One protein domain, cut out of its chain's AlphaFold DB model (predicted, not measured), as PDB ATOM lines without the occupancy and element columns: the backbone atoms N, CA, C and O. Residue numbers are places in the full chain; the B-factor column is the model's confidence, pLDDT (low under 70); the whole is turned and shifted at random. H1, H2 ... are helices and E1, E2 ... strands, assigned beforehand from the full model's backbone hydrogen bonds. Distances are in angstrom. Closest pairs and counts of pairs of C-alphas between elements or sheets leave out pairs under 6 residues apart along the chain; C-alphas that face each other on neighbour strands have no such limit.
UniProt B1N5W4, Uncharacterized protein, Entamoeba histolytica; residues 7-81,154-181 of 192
ATOM      1  N   TYR A   7      44.580  40.314   3.176       78.19
ATOM      2  CA  TYR A   7      43.908  40.654   1.931       78.19
ATOM      3  C   TYR A   7      43.194  39.444   1.340       78.19
ATOM      4  O   TYR A   7      42.010  39.525   1.035       78.19
ATOM      5  N   GLN A   8      43.874  38.304   1.227       82.31
ATOM      6  CA  GLN A   8      43.286  37.107   0.633       82.31
ATOM      7  C   GLN A   8      43.577  35.868   1.476       82.31
ATOM      8  O   GLN A   8      44.627  35.759   2.112       82.31
ATOM      9  N   VAL A   9      42.626  34.933   1.461       87.56
ATOM     10  CA  VAL A   9      42.746  33.579   2.003       87.56
ATOM     11  C   VAL A   9      42.269  32.607   0.927       87.56
ATOM     12  O   VAL A   9      41.263  32.878   0.288       87.56
ATOM     13  N   ASP A  10      42.968  31.490   0.737       86.25
ATOM     14  CA  ASP A  10      42.536  30.373  -0.111       86.25
ATOM     15  C   ASP A  10      42.646  29.071   0.697       86.25
ATOM     16  O   ASP A  10      43.642  28.839   1.391       86.25
ATOM     17  N   PHE A  11      41.619  28.223   0.631       90.75
ATOM     18  CA  PHE A  11      41.554  26.964   1.374       90.75
ATOM     19  C   PHE A  11      41.305  25.777   0.445       90.75
ATOM     20  O   PHE A  11      40.214  25.605  -0.105       90.75
ATOM     21  N   LYS A  12      42.310  24.903   0.312       89.25
ATOM     22  CA  LYS A  12      42.243  23.697  -0.528       89.25
ATOM     23  C   LYS A  12      42.974  22.536   0.130       89.25
ATOM     24  O   LYS A  12      44.072  22.697   0.648       89.25
ATOM     25  N   ASN A  13      42.369  21.348   0.084       90.62
ATOM     26  CA  ASN A  13      42.952  20.098   0.588       90.62
ATOM     27  C   ASN A  13      43.554  20.207   2.011       90.62
ATOM     28  O   ASN A  13      44.679  19.773   2.254       90.62
ATOM     29  N   ASN A  14      42.813  20.814   2.946       89.44
ATOM     30  CA  ASN A  14      43.243  21.069   4.330       89.44
ATOM     31  C   ASN A  14      44.510  21.937   4.473       89.44
ATOM     32  O   ASN A  14      45.184  21.888   5.502       89.44
ATOM     33  N   VAL A  15      44.824  22.738   3.457       92.31
ATOM     34  CA  VAL A  15      45.865  23.765   3.498       92.31
ATOM     35  C   VAL A  15      45.192  25.126   3.414       92.31
ATOM     36  O   VAL A  15      44.356  25.347   2.539       92.31
ATOM     37  N   ILE A  16      45.551  26.027   4.326       94.81
ATOM     38  CA  ILE A  16      45.204  27.447   4.243       94.81
ATOM     39  C   ILE A  16      46.413  28.186   3.697       94.81
ATOM     40  O   ILE A  16      47.520  28.002   4.198       94.81
ATOM     41  N   LEU A  17      46.180  29.043   2.715       95.00
ATOM     42  CA  LEU A  17      47.116  30.048   2.242       95.00
ATOM     43  C   LEU A  17      46.520  31.425   2.520       95.00
ATOM     44  O   LEU A  17      45.320  31.611   2.347       95.00
ATOM     45  N   SER A  18      47.338  32.384   2.933       93.69
ATOM     46  CA  SER A  18      46.890  33.760   3.137       93.69
ATOM     47  C   SER A  18      47.972  34.778   2.799       93.69
ATOM     48  O   SER A  18      49.161  34.500   2.945       93.69
ATOM     49  N   CYS A  19      47.576  35.973   2.372       91.00
ATOM     50  CA  CYS A  19      48.480  37.094   2.119       91.00
ATOM     51  C   CYS A  19      47.892  38.411   2.634       91.00
ATOM     52  O   CYS A  19      46.677  38.525   2.801       91.00
ATOM     53  N   GLY A  20      48.734  39.402   2.942       84.81
ATOM     54  CA  GLY A  20      48.255  40.635   3.567       84.81
ATOM     55  C   GLY A  20      49.244  41.795   3.623       84.81
ATOM     56  O   GLY A  20      50.342  41.758   3.052       84.81
ATOM     57  N   THR A  21      48.837  42.841   4.348       79.25
ATOM     58  CA  THR A  21      49.571  44.110   4.497       79.25
ATOM     59  C   THR A  21      50.854  43.990   5.307       79.25
ATOM     60  O   THR A  21      51.732  44.847   5.245       79.25
ATOM     61  N   ASP A  22      51.018  42.907   6.055       85.25
ATOM     62  CA  ASP A  22      52.241  42.632   6.800       85.25
ATOM     63  C   ASP A  22      53.364  42.045   5.934       85.25
ATOM     64  O   ASP A  22      54.438  41.709   6.455       85.25
ATOM     65  N   ARG A  23      53.142  41.973   4.611       90.81
ATOM     66  CA  ARG A  23      54.099  41.482   3.611       90.81
ATOM     67  C   ARG A  23      54.425  40.006   3.816       90.81
ATOM     68  O   ARG A  23      55.547  39.558   3.567       90.81
ATOM     69  N   ARG A  24      53.466  39.251   4.355       93.50
ATOM     70  CA  ARG A  24      53.608  37.817   4.597       93.50
ATOM     71  C   ARG A  24      52.732  37.018   3.656       93.50
ATOM     72  O   ARG A  24      51.607  37.413   3.366       93.50
ATOM     73  N   ILE A  25      53.246  35.862   3.249       95.31
ATOM     74  CA  ILE A  25      52.446  34.770   2.692       95.31
ATOM     75  C   ILE A  25      52.412  33.670   3.746       95.31
ATOM     76  O   ILE A  25      53.429  33.023   3.997       95.31
ATOM     77  N   GLY A  26      51.276  33.511   4.410       95.62
ATOM     78  CA  GLY A  26      51.048  32.519   5.446       95.62
ATOM     79  C   GLY A  26      50.559  31.190   4.879       95.62
ATOM     80  O   GLY A  26      49.724  31.176   3.981       95.62
ATOM     81  N   VAL A  27      51.054  30.074   5.412       96.31
ATOM     82  CA  VAL A  27      50.556  28.725   5.117       96.31
ATOM     83  C   VAL A  27      50.258  28.004   6.423       96.31
ATOM     84  O   VAL A  27      51.118  27.924   7.303       96.31
ATOM     85  N   VAL A  28      49.060  27.432   6.526       94.75
ATOM     86  CA  VAL A  28      48.687  26.512   7.605       94.75
ATOM     87  C   VAL A  28      48.428  25.135   7.012       94.75
ATOM     88  O   VAL A  28      47.559  24.981   6.154       94.75
ATOM     89  N   LYS A  29      49.180  24.129   7.463       89.38
ATOM     90  CA  LYS A  29      49.067  22.738   7.007       89.38
ATOM     91  C   LYS A  29      49.319  21.807   8.182       89.38
ATOM     92  O   LYS A  29      50.321  21.953   8.866       89.38
ATOM     93  N   ASN A  30      48.430  20.837   8.403       86.56
ATOM     94  CA  ASN A  30      48.534  19.887   9.523       86.56
ATOM     95  C   ASN A  30      48.710  20.579  10.890       86.56
ATOM     96  O   ASN A  30      49.548  20.163  11.682       86.56
ATOM     97  N   GLU A  31      47.963  21.659  11.139       82.62
ATOM     98  CA  GLU A  31      48.069  22.508  12.345       82.62
ATOM     99  C   GLU A  31      49.393  23.284  12.499       82.62
ATOM    100  O   GLU A  31      49.497  24.149  13.371       82.62
ATOM    101  N   GLU A  32      50.381  23.066  11.629       88.38
ATOM    102  CA  GLU A  32      51.614  23.849  11.597       88.38
ATOM    103  C   GLU A  32      51.415  25.143  10.806       88.38
ATOM    104  O   GLU A  32      50.861  25.144   9.704       88.38
ATOM    105  N   GLN A  33      51.901  26.252  11.367       92.00
ATOM    106  CA  GLN A  33      51.876  27.570  10.738       92.00
ATOM    107  C   GLN A  33      53.280  27.966  10.300       92.00
ATOM    108  O   GLN A  33      54.203  27.999  11.112       92.00
ATOM    109  N   ASN A  34      53.422  28.349   9.038       94.06
ATOM    110  CA  ASN A  34      54.664  28.854   8.468       94.06
ATOM    111  C   ASN A  34      54.371  30.070   7.579       94.06
ATOM    112  O   ASN A  34      53.226  30.299   7.195       94.06
ATOM    113  N   PHE A  35      55.383  30.882   7.266       95.62
ATOM    114  CA  PHE A  35      55.194  32.032   6.381       95.62
ATOM    115  C   PHE A  35      56.458  32.401   5.598       95.62
ATOM    116  O   PHE A  35      57.575  32.201   6.073       95.62
ATOM    117  N   LEU A  36      56.265  33.014   4.428       94.06
ATOM    118  CA  LEU A  36      57.291  33.777   3.713       94.06
ATOM    119  C   LEU A  36      57.173  35.252   4.076       94.06
ATOM    120  O   LEU A  36      56.064  35.776   4.145       94.06
ATOM    121  N   GLN A  37      58.306  35.923   4.268       94.25
ATOM    122  CA  GLN A  37      58.376  37.377   4.413       94.25
ATOM    123  C   GLN A  37      58.857  37.987   3.093       94.25
ATOM    124  O   GLN A  37      59.840  37.509   2.527       94.25
ATOM    125  N   LYS A  38      58.169  39.030   2.626       91.62
ATOM    126  CA  LYS A  38      58.513  39.817   1.436       91.62
ATOM    127  C   LYS A  38      58.782  41.275   1.799       91.62
ATOM    128  O   LYS A  38      58.519  41.698   2.934       91.62
ATOM    129  N   ASP A  39      59.323  42.005   0.828       85.38
ATOM    130  CA  ASP A  39      59.687  43.415   0.961       85.38
ATOM    131  C   ASP A  39      58.470  44.337   0.760       85.38
ATOM    132  O   ASP A  39      58.353  45.342   1.475       85.38
ATOM    133  N   PHE A  40      57.492  43.896  -0.049       82.56
ATOM    134  CA  PHE A  40      56.228  44.587  -0.327       82.56
ATOM    135  C   PHE A  40      54.961  43.825   0.087       82.56
ATOM    136  O   PHE A  40      54.979  42.641   0.430       82.56
ATOM    137  N   LEU A  41      53.841  44.554   0.086       84.06
ATOM    138  CA  LEU A  41      52.493  44.057   0.368       84.06
ATOM    139  C   LEU A  41      52.102  43.000  -0.673       84.06
ATOM    140  O   LEU A  41      52.330  43.201  -1.864       84.06
ATOM    141  N   ILE A  42      51.470  41.908  -0.241       85.94
ATOM    142  CA  ILE A  42      51.043  40.835  -1.147       85.94
ATOM    143  C   ILE A  42      49.521  40.826  -1.207       85.94
ATOM    144  O   ILE A  42      48.866  40.477  -0.228       85.94
ATOM    145  N   TYR A  43      48.972  41.225  -2.355       81.31
ATOM    146  CA  TYR A  43      47.529  41.393  -2.552       81.31
ATOM    147  C   TYR A  43      46.808  40.104  -2.915       81.31
ATOM    148  O   TYR A  43      45.640  39.948  -2.570       81.31
ATOM    149  N   THR A  44      47.492  39.189  -3.608       84.75
ATOM    150  CA  THR A  44      46.870  37.956  -4.083       84.75
ATOM    151  C   THR A  44      47.754  36.734  -3.904       84.75
ATOM    152  O   THR A  44      48.982  36.787  -4.027       84.75
ATOM    153  N   CYS A  45      47.104  35.624  -3.573       91.75
ATOM    154  CA  CYS A  45      47.709  34.312  -3.450       91.75
ATOM    155  C   CYS A  45      46.686  33.223  -3.793       91.75
ATOM    156  O   CYS A  45      45.493  33.397  -3.547       91.75
ATOM    157  N   ALA A  46      47.141  32.087  -4.319       93.50
ATOM    158  CA  ALA A  46      46.273  30.953  -4.626       93.50
ATOM    159  C   ALA A  46      46.975  29.602  -4.431       93.50
ATOM    160  O   ALA A  46      48.166  29.446  -4.698       93.50
ATOM    161  N   LEU A  47      46.217  28.600  -4.000       93.25
ATOM    162  CA  LEU A  47      46.617  27.203  -3.882       93.25
ATOM    163  C   LEU A  47      46.295  26.419  -5.155       93.25
ATOM    164  O   LEU A  47      45.245  26.595  -5.788       93.25
ATOM    165  N   SER A  48      47.160  25.457  -5.478       94.19
ATOM    166  CA  SER A  48      46.820  24.383  -6.406       94.19
ATOM    167  C   SER A  48      45.671  23.527  -5.844       94.19
ATOM    168  O   SER A  48      45.496  23.456  -4.626       94.19
ATOM    169  N   PRO A  49      44.898  22.808  -6.684       89.50
ATOM    170  CA  PRO A  49      43.827  21.927  -6.204       89.50
ATOM    171  C   PRO A  49      44.278  20.881  -5.172       89.50
ATOM    172  O   PRO A  49      43.503  20.509  -4.295       89.50
ATOM    173  N   SER A  50      45.532  20.421  -5.255       93.88
ATOM    174  CA  SER A  50      46.127  19.484  -4.296       93.88
ATOM    175  C   SER A  50      46.619  20.145  -3.003       93.88
ATOM    176  O   SER A  50      46.985  19.431  -2.072       93.88
ATOM    177  N   GLY A  51      46.686  21.476  -2.933       92.19
ATOM    178  CA  GLY A  51      47.302  22.207  -1.823       92.19
ATOM    179  C   GLY A  51      48.810  21.963  -1.684       92.19
ATOM    180  O   GLY A  51      49.390  22.258  -0.647       92.19
ATOM    181  N   GLU A  52      49.455  21.368  -2.691       95.88
ATOM    182  CA  GLU A  52      50.895  21.083  -2.685       95.88
ATOM    183  C   GLU A  52      51.710  22.314  -3.082       95.88
ATOM    184  O   GLU A  52      52.767  22.569  -2.502       95.88
ATOM    185  N   PHE A  53      51.175  23.114  -4.003       96.19
ATOM    186  CA  PHE A  53      51.803  24.326  -4.508       96.19
ATOM    187  C   PHE A  53      50.939  25.535  -4.186       96.19
ATOM    188  O   PHE A  53      49.709  25.461  -4.214       96.19
ATOM    189  N   ALA A  54      51.599  26.650  -3.927       96.94
ATOM    190  CA  ALA A  54      50.978  27.951  -3.790       96.94
ATOM    191  C   ALA A  54      51.636  28.916  -4.773       96.94
ATOM    192  O   ALA A  54      52.817  28.776  -5.080       96.94
ATOM    193  N   VAL A  55      50.872  29.882  -5.266       95.19
ATOM    194  CA  VAL A  55      51.364  31.020  -6.040       95.19
ATOM    195  C   VAL A  55      51.010  32.303  -5.309       95.19
ATOM    196  O   VAL A  55      49.956  32.387  -4.679       95.19
ATOM    197  N   TYR A  56      51.882  33.297  -5.385       92.94
ATOM    198  CA  TYR A  56      51.585  34.664  -4.973       92.94
ATOM    199  C   TYR A  56      52.121  35.637  -6.022       92.94
ATOM    200  O   TYR A  56      53.082  35.313  -6.728       92.94
ATOM    201  N   SER A  57      51.507  36.815  -6.118       88.31
ATOM    202  CA  SER A  57      51.986  37.895  -6.984       88.31
ATOM    203  C   SER A  57      52.705  38.952  -6.154       88.31
ATOM    204  O   SER A  57      52.157  39.484  -5.187       88.31
ATOM    205  N   ASP A  58      53.954  39.214  -6.525       87.31
ATOM    206  CA  ASP A  58      54.802  40.269  -5.990       87.31
ATOM    207  C   ASP A  58      54.807  41.435  -6.977       87.31
ATOM    208  O   ASP A  58      55.496  41.410  -8.000       87.31
ATOM    209  N   ASN A  59      53.982  42.438  -6.691       78.06
ATOM    210  CA  ASN A  59      53.810  43.574  -7.591       78.06
ATOM    211  C   ASN A  59      55.045  44.484  -7.607       78.06
ATOM    212  O   ASN A  59      55.325  45.090  -8.634       78.06
ATOM    213  N   GLU A  60      55.807  44.559  -6.510       79.94
ATOM    214  CA  GLU A  60      57.050  45.341  -6.481       79.94
ATOM    215  C   GLU A  60      58.121  44.682  -7.351       79.94
ATOM    216  O   GLU A  60      58.790  45.357  -8.131       79.94
ATOM    217  N   ALA A  61      58.246  43.357  -7.266       81.88
ATOM    218  CA  ALA A  61      59.193  42.616  -8.088       81.88
ATOM    219  C   ALA A  61      58.695  42.351  -9.524       81.88
ATOM    220  O   ALA A  61      59.476  41.879 -10.349       81.88
ATOM    221  N   GLY A  62      57.422  42.625  -9.832       79.38
ATOM    222  CA  GLY A  62      56.828  42.363 -11.145       79.38
ATOM    223  C   GLY A  62      56.775  40.872 -11.491       79.38
ATOM    224  O   GLY A  62      56.918  40.494 -12.654       79.38
ATOM    225  N   VAL A  63      56.615  39.997 -10.493       85.75
ATOM    226  CA  VAL A  63      56.626  38.542 -10.697       85.75
ATOM    227  C   VAL A  63      55.481  37.843  -9.982       85.75
ATOM    228  O   VAL A  63      54.979  38.296  -8.959       85.75
ATOM    229  N   SER A  64      55.103  36.678 -10.491       89.50
ATOM    230  CA  SER A  64      54.298  35.701  -9.769       89.50
ATOM    231  C   SER A  64      55.145  34.458  -9.503       89.50
ATOM    232  O   SER A  64      55.683  33.852 -10.431       89.50
ATOM    233  N   GLU A  65      55.294  34.071  -8.240       95.06
ATOM    234  CA  GLU A  65      56.151  32.952  -7.837       95.06
ATOM    235  C   GLU A  65      55.317  31.798  -7.290       95.06
ATOM    236  O   GLU A  65      54.510  31.953  -6.375       95.06
ATOM    237  N   VAL A  66      55.543  30.617  -7.860       96.75
ATOM    238  CA  VAL A  66      55.022  29.338  -7.389       96.75
ATOM    239  C   VAL A  66      56.039  28.721  -6.447       96.75
ATOM    240  O   VAL A  66      57.206  28.569  -6.812       96.75
ATOM    241  N   PHE A  67      55.590  28.278  -5.280       97.56
ATOM    242  CA  PHE A  67      56.411  27.607  -4.283       97.56
ATOM    243  C   PHE A  67      55.728  26.350  -3.730       97.56
ATOM    244  O   PHE A  67      54.508  26.183  -3.800       97.56
ATOM    245  N   SER A  68      56.537  25.443  -3.186       96.62
ATOM    246  CA  SER A  68      56.070  24.246  -2.482       96.62
ATOM    247  C   SER A  68      55.592  24.605  -1.075       96.62
ATOM    248  O   SER A  68      56.331  25.180  -0.280       96.62
ATOM    249  N   THR A  69      54.364  24.218  -0.735       95.25
ATOM    250  CA  THR A  69      53.752  24.475   0.585       95.25
ATOM    251  C   THR A  69      54.405  23.700   1.731       95.25
ATOM    252  O   THR A  69      54.185  24.031   2.892       95.25
ATOM    253  N   SER A  70      55.180  22.651   1.434       92.56
ATOM    254  CA  SER A  70      55.811  21.803   2.454       92.56
ATOM    255  C   SER A  70      57.192  22.276   2.888       92.56
ATOM    256  O   SER A  70      57.560  22.085   4.041       92.56
ATOM    257  N   ASP A  71      57.972  22.850   1.974       94.00
ATOM    258  CA  ASP A  71      59.359  23.254   2.242       94.00
ATOM    259  C   ASP A  71      59.681  24.679   1.783       94.00
ATOM    260  O   ASP A  71      60.828  25.109   1.887       94.00
ATOM    261  N   PHE A  72      58.671  25.409   1.298       95.12
ATOM    262  CA  PHE A  72      58.750  26.813   0.908       95.12
ATOM    263  C   PHE A  72      59.759  27.115  -0.198       95.12
ATOM    264  O   PHE A  72      60.120  28.270  -0.423       95.12
ATOM    265  N   LYS A  73      60.211  26.086  -0.923       95.56
ATOM    266  CA  LYS A  73      61.138  26.282  -2.029       95.56
ATOM    267  C   LYS A  73      60.400  26.794  -3.264       95.56
ATOM    268  O   LYS A  73      59.330  26.263  -3.585       95.56
ATOM    269  N   PRO A  74      60.983  27.767  -3.985       95.31
ATOM    270  CA  PRO A  74      60.441  28.208  -5.256       95.31
ATOM    271  C   PRO A  74      60.484  27.054  -6.262       95.31
ATOM    272  O   PRO A  74      61.474  26.328  -6.377       95.31
ATOM    273  N   VAL A  75      59.382  26.886  -6.981       96.62
ATOM    274  CA  VAL A  75      59.204  25.901  -8.052       96.62
ATOM    275  C   VAL A  75      59.339  26.585  -9.403       96.62
ATOM    276  O   VAL A  75      59.986  26.055 -10.306       96.62
ATOM    277  N   LYS A  76      58.715  27.758  -9.557       93.62
ATOM    278  CA  LYS A  76      58.744  28.525 -10.801       93.62
ATOM    279  C   LYS A  76      58.395  29.986 -10.561       93.62
ATOM    280  O   LYS A  76      57.482  30.272  -9.798       93.62
ATOM    281  N   THR A  77      59.049  30.877 -11.292       93.75
ATOM    282  CA  THR A  77      58.750  32.311 -11.301       93.75
ATOM    283  C   THR A  77      58.281  32.707 -12.696       93.75
ATOM    284  O   THR A  77      58.853  32.272 -13.700       93.75
ATOM    285  N   PHE A  78      57.216  33.494 -12.752       85.31
ATOM    286  CA  PHE A  78      56.670  34.100 -13.957       85.31
ATOM    287  C   PHE A  78      56.883  35.604 -13.862       85.31
ATOM    288  O   PHE A  78      56.577  36.184 -12.828       85.31
ATOM    289  N   ASN A  79      57.399  36.225 -14.920       84.06
ATOM    290  CA  ASN A  79      57.416  37.682 -14.999       84.06
ATOM    291  C   ASN A  79      56.016  38.144 -15.395       84.06
ATOM    292  O   ASN A  79      55.433  37.595 -16.335       84.06
ATOM    293  N   ASN A  80      55.485  39.116 -14.669       76.12
ATOM    294  CA  ASN A  80      54.244  39.777 -15.030       76.12
ATOM    295  C   ASN A  80      54.621  40.842 -16.067       76.12
ATOM    296  O   ASN A  80      55.446  41.700 -15.774       76.12
ATOM    297  N   GLU A  81      54.094  40.745 -17.290       67.38
ATOM    298  CA  GLU A  81      54.434  41.711 -18.345       67.38
ATOM    299  C   GLU A  81      53.864  43.097 -18.028       67.38
ATOM    300  O   GLU A  81      54.563  44.085 -18.213       67.38
ATOM    301  N   GLN A 154      38.120  38.769  -4.229       35.62
ATOM    302  CA  GLN A 154      37.311  37.626  -4.642       35.62
ATOM    303  C   GLN A 154      37.401  36.547  -3.549       35.62
ATOM    304  O   GLN A 154      38.486  36.204  -3.089       35.62
ATOM    305  N   ASP A 155      36.233  36.087  -3.099       41.81
ATOM    306  CA  ASP A 155      35.997  34.920  -2.233       41.81
ATOM    307  C   ASP A 155      36.482  34.948  -0.772       41.81
ATOM    308  O   ASP A 155      36.336  33.950  -0.065       41.81
ATOM    309  N   LEU A 156      36.926  36.097  -0.243       48.28
ATOM    310  CA  LEU A 156      37.384  36.185   1.154       48.28
ATOM    311  C   LEU A 156      36.329  35.677   2.159       48.28
ATOM    312  O   LEU A 156      36.665  34.950   3.088       48.28
ATOM    313  N   ASN A 157      35.047  36.006   1.973       50.09
ATOM    314  CA  ASN A 157      33.996  35.595   2.911       50.09
ATOM    315  C   ASN A 157      33.707  34.089   2.865       50.09
ATOM    316  O   ASN A 157      33.574  33.472   3.919       50.09
ATOM    317  N   ASP A 158      33.628  33.489   1.678       54.25
ATOM    318  CA  ASP A 158      33.317  32.065   1.537       54.25
ATOM    319  C   ASP A 158      34.496  31.192   1.984       54.25
ATOM    320  O   ASP A 158      34.294  30.153   2.616       54.25
ATOM    321  N   ASP A 159      35.728  31.631   1.727       52.75
ATOM    322  CA  ASP A 159      36.929  30.913   2.148       52.75
ATOM    323  C   ASP A 159      37.232  31.101   3.640       52.75
ATOM    324  O   ASP A 159      37.589  30.125   4.307       52.75
ATOM    325  N   ILE A 160      36.960  32.281   4.219       56.44
ATOM    326  CA  ILE A 160      36.939  32.462   5.680       56.44
ATOM    327  C   ILE A 160      35.891  31.541   6.310       56.44
ATOM    328  O   ILE A 160      36.194  30.857   7.286       56.44
ATOM    329  N   GLN A 161      34.674  31.463   5.760       57.69
ATOM    330  CA  GLN A 161      33.627  30.579   6.285       57.69
ATOM    331  C   GLN A 161      34.035  29.101   6.217       57.69
ATOM    332  O   GLN A 161      33.823  28.354   7.174       57.69
ATOM    333  N   LYS A 162      34.675  28.656   5.128       58.62
ATOM    334  CA  LYS A 162      35.233  27.295   5.034       58.62
ATOM    335  C   LYS A 162      36.346  27.058   6.061       58.62
ATOM    336  O   LYS A 162      36.379  25.982   6.656       58.62
ATOM    337  N   ALA A 163      37.215  28.042   6.300       51.28
ATOM    338  CA  ALA A 163      38.290  27.966   7.294       51.28
ATOM    339  C   ALA A 163      37.774  27.969   8.749       51.28
ATOM    340  O   ALA A 163      38.335  27.282   9.605       51.28
ATOM    341  N   ILE A 164      36.687  28.697   9.033       56.94
ATOM    342  CA  ILE A 164      35.975  28.653  10.323       56.94
ATOM    343  C   ILE A 164      35.397  27.253  10.539       56.94
ATOM    344  O   ILE A 164      35.642  26.626  11.567       56.94
ATOM    345  N   ASN A 165      34.673  26.733   9.546       61.56
ATOM    346  CA  ASN A 165      34.000  25.438   9.645       61.56
ATOM    347  C   ASN A 165      34.972  24.246   9.709       61.56
ATOM    348  O   ASN A 165      34.583  23.174  10.170       61.56
ATOM    349  N   SER A 166      36.222  24.414   9.267       58.72
ATOM    350  CA  SER A 166      37.265  23.384   9.353       58.72
ATOM    351  C   SER A 166      38.032  23.382  10.684       58.72
ATOM    352  O   SER A 166      38.901  22.532  10.869       58.72
ATOM    353  N   GLY A 167      37.724  24.299  11.613       48.38
ATOM    354  CA  GLY A 167      38.403  24.420  12.912       48.38
ATOM    355  C   GLY A 167      39.802  25.038  12.831       48.38
ATOM    356  O   GLY A 167      40.514  25.119  13.827       48.38
ATOM    357  N   ALA A 168      40.218  25.506  11.654       50.25
ATOM    358  CA  ALA A 168      41.575  25.983  11.429       50.25
ATOM    359  C   ALA A 168      41.819  27.414  11.951       50.25
ATOM    360  O   ALA A 168      42.960  27.760  12.268       50.25
ATOM    361  N   ILE A 169      40.762  28.224  12.115       47.09
ATOM    362  CA  ILE A 169      40.850  29.529  12.798       47.09
ATOM    363  C   ILE A 169      41.207  29.369  14.281       47.09
ATOM    364  O   ILE A 169      42.003  30.155  14.790       47.09
ATOM    365  N   GLU A 170      40.742  28.312  14.957       48.75
ATOM    366  CA  GLU A 170      41.110  28.049  16.359       48.75
ATOM    367  C   GLU A 170      42.617  27.794  16.529       48.75
ATOM    368  O   GLU A 170      43.183  28.018  17.601       48.75
ATOM    369  N   THR A 171      43.299  27.358  15.467       49.62
ATOM    370  CA  THR A 171      44.757  27.209  15.444       49.62
ATOM    371  C   THR A 171      45.453  28.563  15.279       49.62
ATOM    372  O   THR A 171      46.509  28.774  15.873       49.62
ATOM    373  N   ILE A 172      44.866  29.501  14.525       47.16
ATOM    374  CA  ILE A 172      45.387  30.865  14.312       47.16
ATOM    375  C   ILE A 172      45.165  31.751  15.553       47.16
ATOM    376  O   ILE A 172      46.028  32.570  15.867       47.16
ATOM    377  N   GLU A 173      44.070  31.549  16.291       45.19
ATOM    378  CA  GLU A 173      43.699  32.340  17.478       45.19
ATOM    379  C   GLU A 173      44.322  31.863  18.803       45.19
ATOM    380  O   GLU A 173      44.125  32.499  19.843       45.19
ATOM    381  N   LYS A 174      45.097  30.770  18.828       43.78
ATOM    382  CA  LYS A 174      45.681  30.273  20.085       43.78
ATOM    383  C   LYS A 174      46.769  31.207  20.651       43.78
ATOM    384  O   LYS A 174      47.951  31.065  20.361       43.78
ATOM    385  N   ASN A 175      46.324  32.045  21.593       46.19
ATOM    386  CA  ASN A 175      47.023  32.572  22.773       46.19
ATOM    387  C   ASN A 175      48.204  33.537  22.567       46.19
ATOM    388  O   ASN A 175      49.299  33.289  23.073       46.19
ATOM    389  N   GLU A 176      47.959  34.723  22.014       44.81
ATOM    390  CA  GLU A 176      48.741  35.897  22.427       44.81
ATOM    391  C   GLU A 176      47.839  36.875  23.186       44.81
ATOM    392  O   GLU A 176      46.820  37.334  22.674       44.81
ATOM    393  N   ASN A 177      48.194  37.175  24.444       44.03
ATOM    394  CA  ASN A 177      47.571  38.266  25.194       44.03
ATOM    395  C   ASN A 177      47.676  39.544  24.354       44.03
ATOM    396  O   ASN A 177      48.762  39.854  23.866       44.03
ATOM    397  N   ALA A 178      46.580  40.298  24.233       45.78
ATOM    398  CA  ALA A 178      46.513  41.539  23.450       45.78
ATOM    399  C   ALA A 178      47.641  42.541  23.783       45.78
ATOM    400  O   ALA A 178      48.037  43.341  22.942       45.78
ATOM    401  N   GLU A 179      48.211  42.450  24.986       48.47
ATOM    402  CA  GLU A 179      49.356  43.238  25.455       48.47
ATOM    403  C   GLU A 179      50.678  42.952  24.705       48.47
ATOM    404  O   GLU A 179      51.581  43.785  24.722       48.47
ATOM    405  N   ASN A 180      50.801  41.811  24.018       46.25
ATOM    406  CA  ASN A 180      52.014  41.395  23.300       46.25
ATOM    407  C   ASN A 180      51.972  41.670  21.785       46.25
ATOM    408  O   ASN A 180      52.997  41.540  21.108       46.25
ATOM    409  N   VAL A 181      50.830  42.110  21.245       43.44
ATOM    410  CA  VAL A 181      50.700  42.463  19.827       43.44
ATOM    411  C   VAL A 181      51.223  43.886  19.616       43.44
ATOM    412  O   VAL A 181      50.506  44.875  19.763       43.44
TER     413      VAL A 181
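Overview. This is residues 7 to 81 and 154 to 181 of the 192 residues of an uncharacterized protein of Entamoeba histolytica (UniProt B1N5W4). Two antiparallel sheets of four strands form a wedge-like sandwich, partly face to face: they come close where E1 and E2 meet E5, and spread apart toward E4 and E8. H1 packs slantwise along the E1 edge, on the face of the first sheet turned away from the second, H2 follows it, and the tail, residues 173 to 181, sticks out. The printed part has 103 residues, with eight named strands followed by two named helices; the sheet orders are E1 E2 E3 E4 and E5 E6 E7 E8, and the class is mixed, helices and strands. The whole is compact, with a radius of gyration of the C-alphas of 13.7 A and spans of 41 by 33 by 27 A.

Along the chain. Find C-alpha 7 at (43.908, 40.654, 1.931); from there E1, residues 7 to 12, runs 17.2 A. Next come E2, residues 15 to 20, 17.0 A; E3, 24 to 29, 15.9 A; and E4, 32 to 37, 16.7 A. E5, residues 45 to 47, spans 7.2 A; then follow E6, 53 to 58, 16.3 A; E7, 63 to 68, 16.5 A; and E8, 74 to 79, 13.9 A, ending at C-alpha 79 (57.416, 37.682, -14.999). Beyond the cut look for H1, residues 156 to 165, 14.1 A, and H2, residues 169 to 172, 5.0 A, ending at C-alpha 172 (45.387, 30.865, 14.312).

Arrangement. E1 to E4 form a meander, each strand the antiparallel neighbour and hairpin partner of the one before; look at N 10 and O 17, 2.9 A, N 18 and O 26, 2.9 A, and N 27 and O 34, 2.8 A. E5 to E8 form another, with N 46 and O 55, 2.9 A, N 54 and O 67, 2.9 A, and N 64 and O 78, 2.8 A; this sheet is twisted, its C-alphas up to 4.2 A off the best plane. The two sheets make a sandwich, their planes 29 degrees apart; the closest C-alphas of E1 and E5 are those of Asp 10 and Ala 46, 5.9 A. E4 and E8 are apart. H1 is on the first sheet, making two layers, a helix on one face of a sheet, at a height over the sheet of 8.3 A. It lies over E1, slantwise to the strands at 43 degrees on the local plane; the closest C-alphas are those of Gln 8 and Leu 156, 6.0 A. H2 only grazes that sheet, and is close to H1 but not clearly touching, with C-alphas 163 and 169 closest at 6.3 A. In H1 every O i to N i+4 pair is within hydrogen-bond range; H2 is too short for one.

Size, cuts and confidence. The C-alphas of Glu 81 and Asn 177, the two farthest apart, are 44.2 A from each other. Residues 82 to 153 are not printed, and C-alphas 81 and 154 stand 22.3 A apart across that cut. Of the links that are printed whole, E4 to E5 is short and the others are tight. Confidence is low, under 70, at residue 81 and residues 154 to 181; the mean pLDDT of the printed part is 78.8.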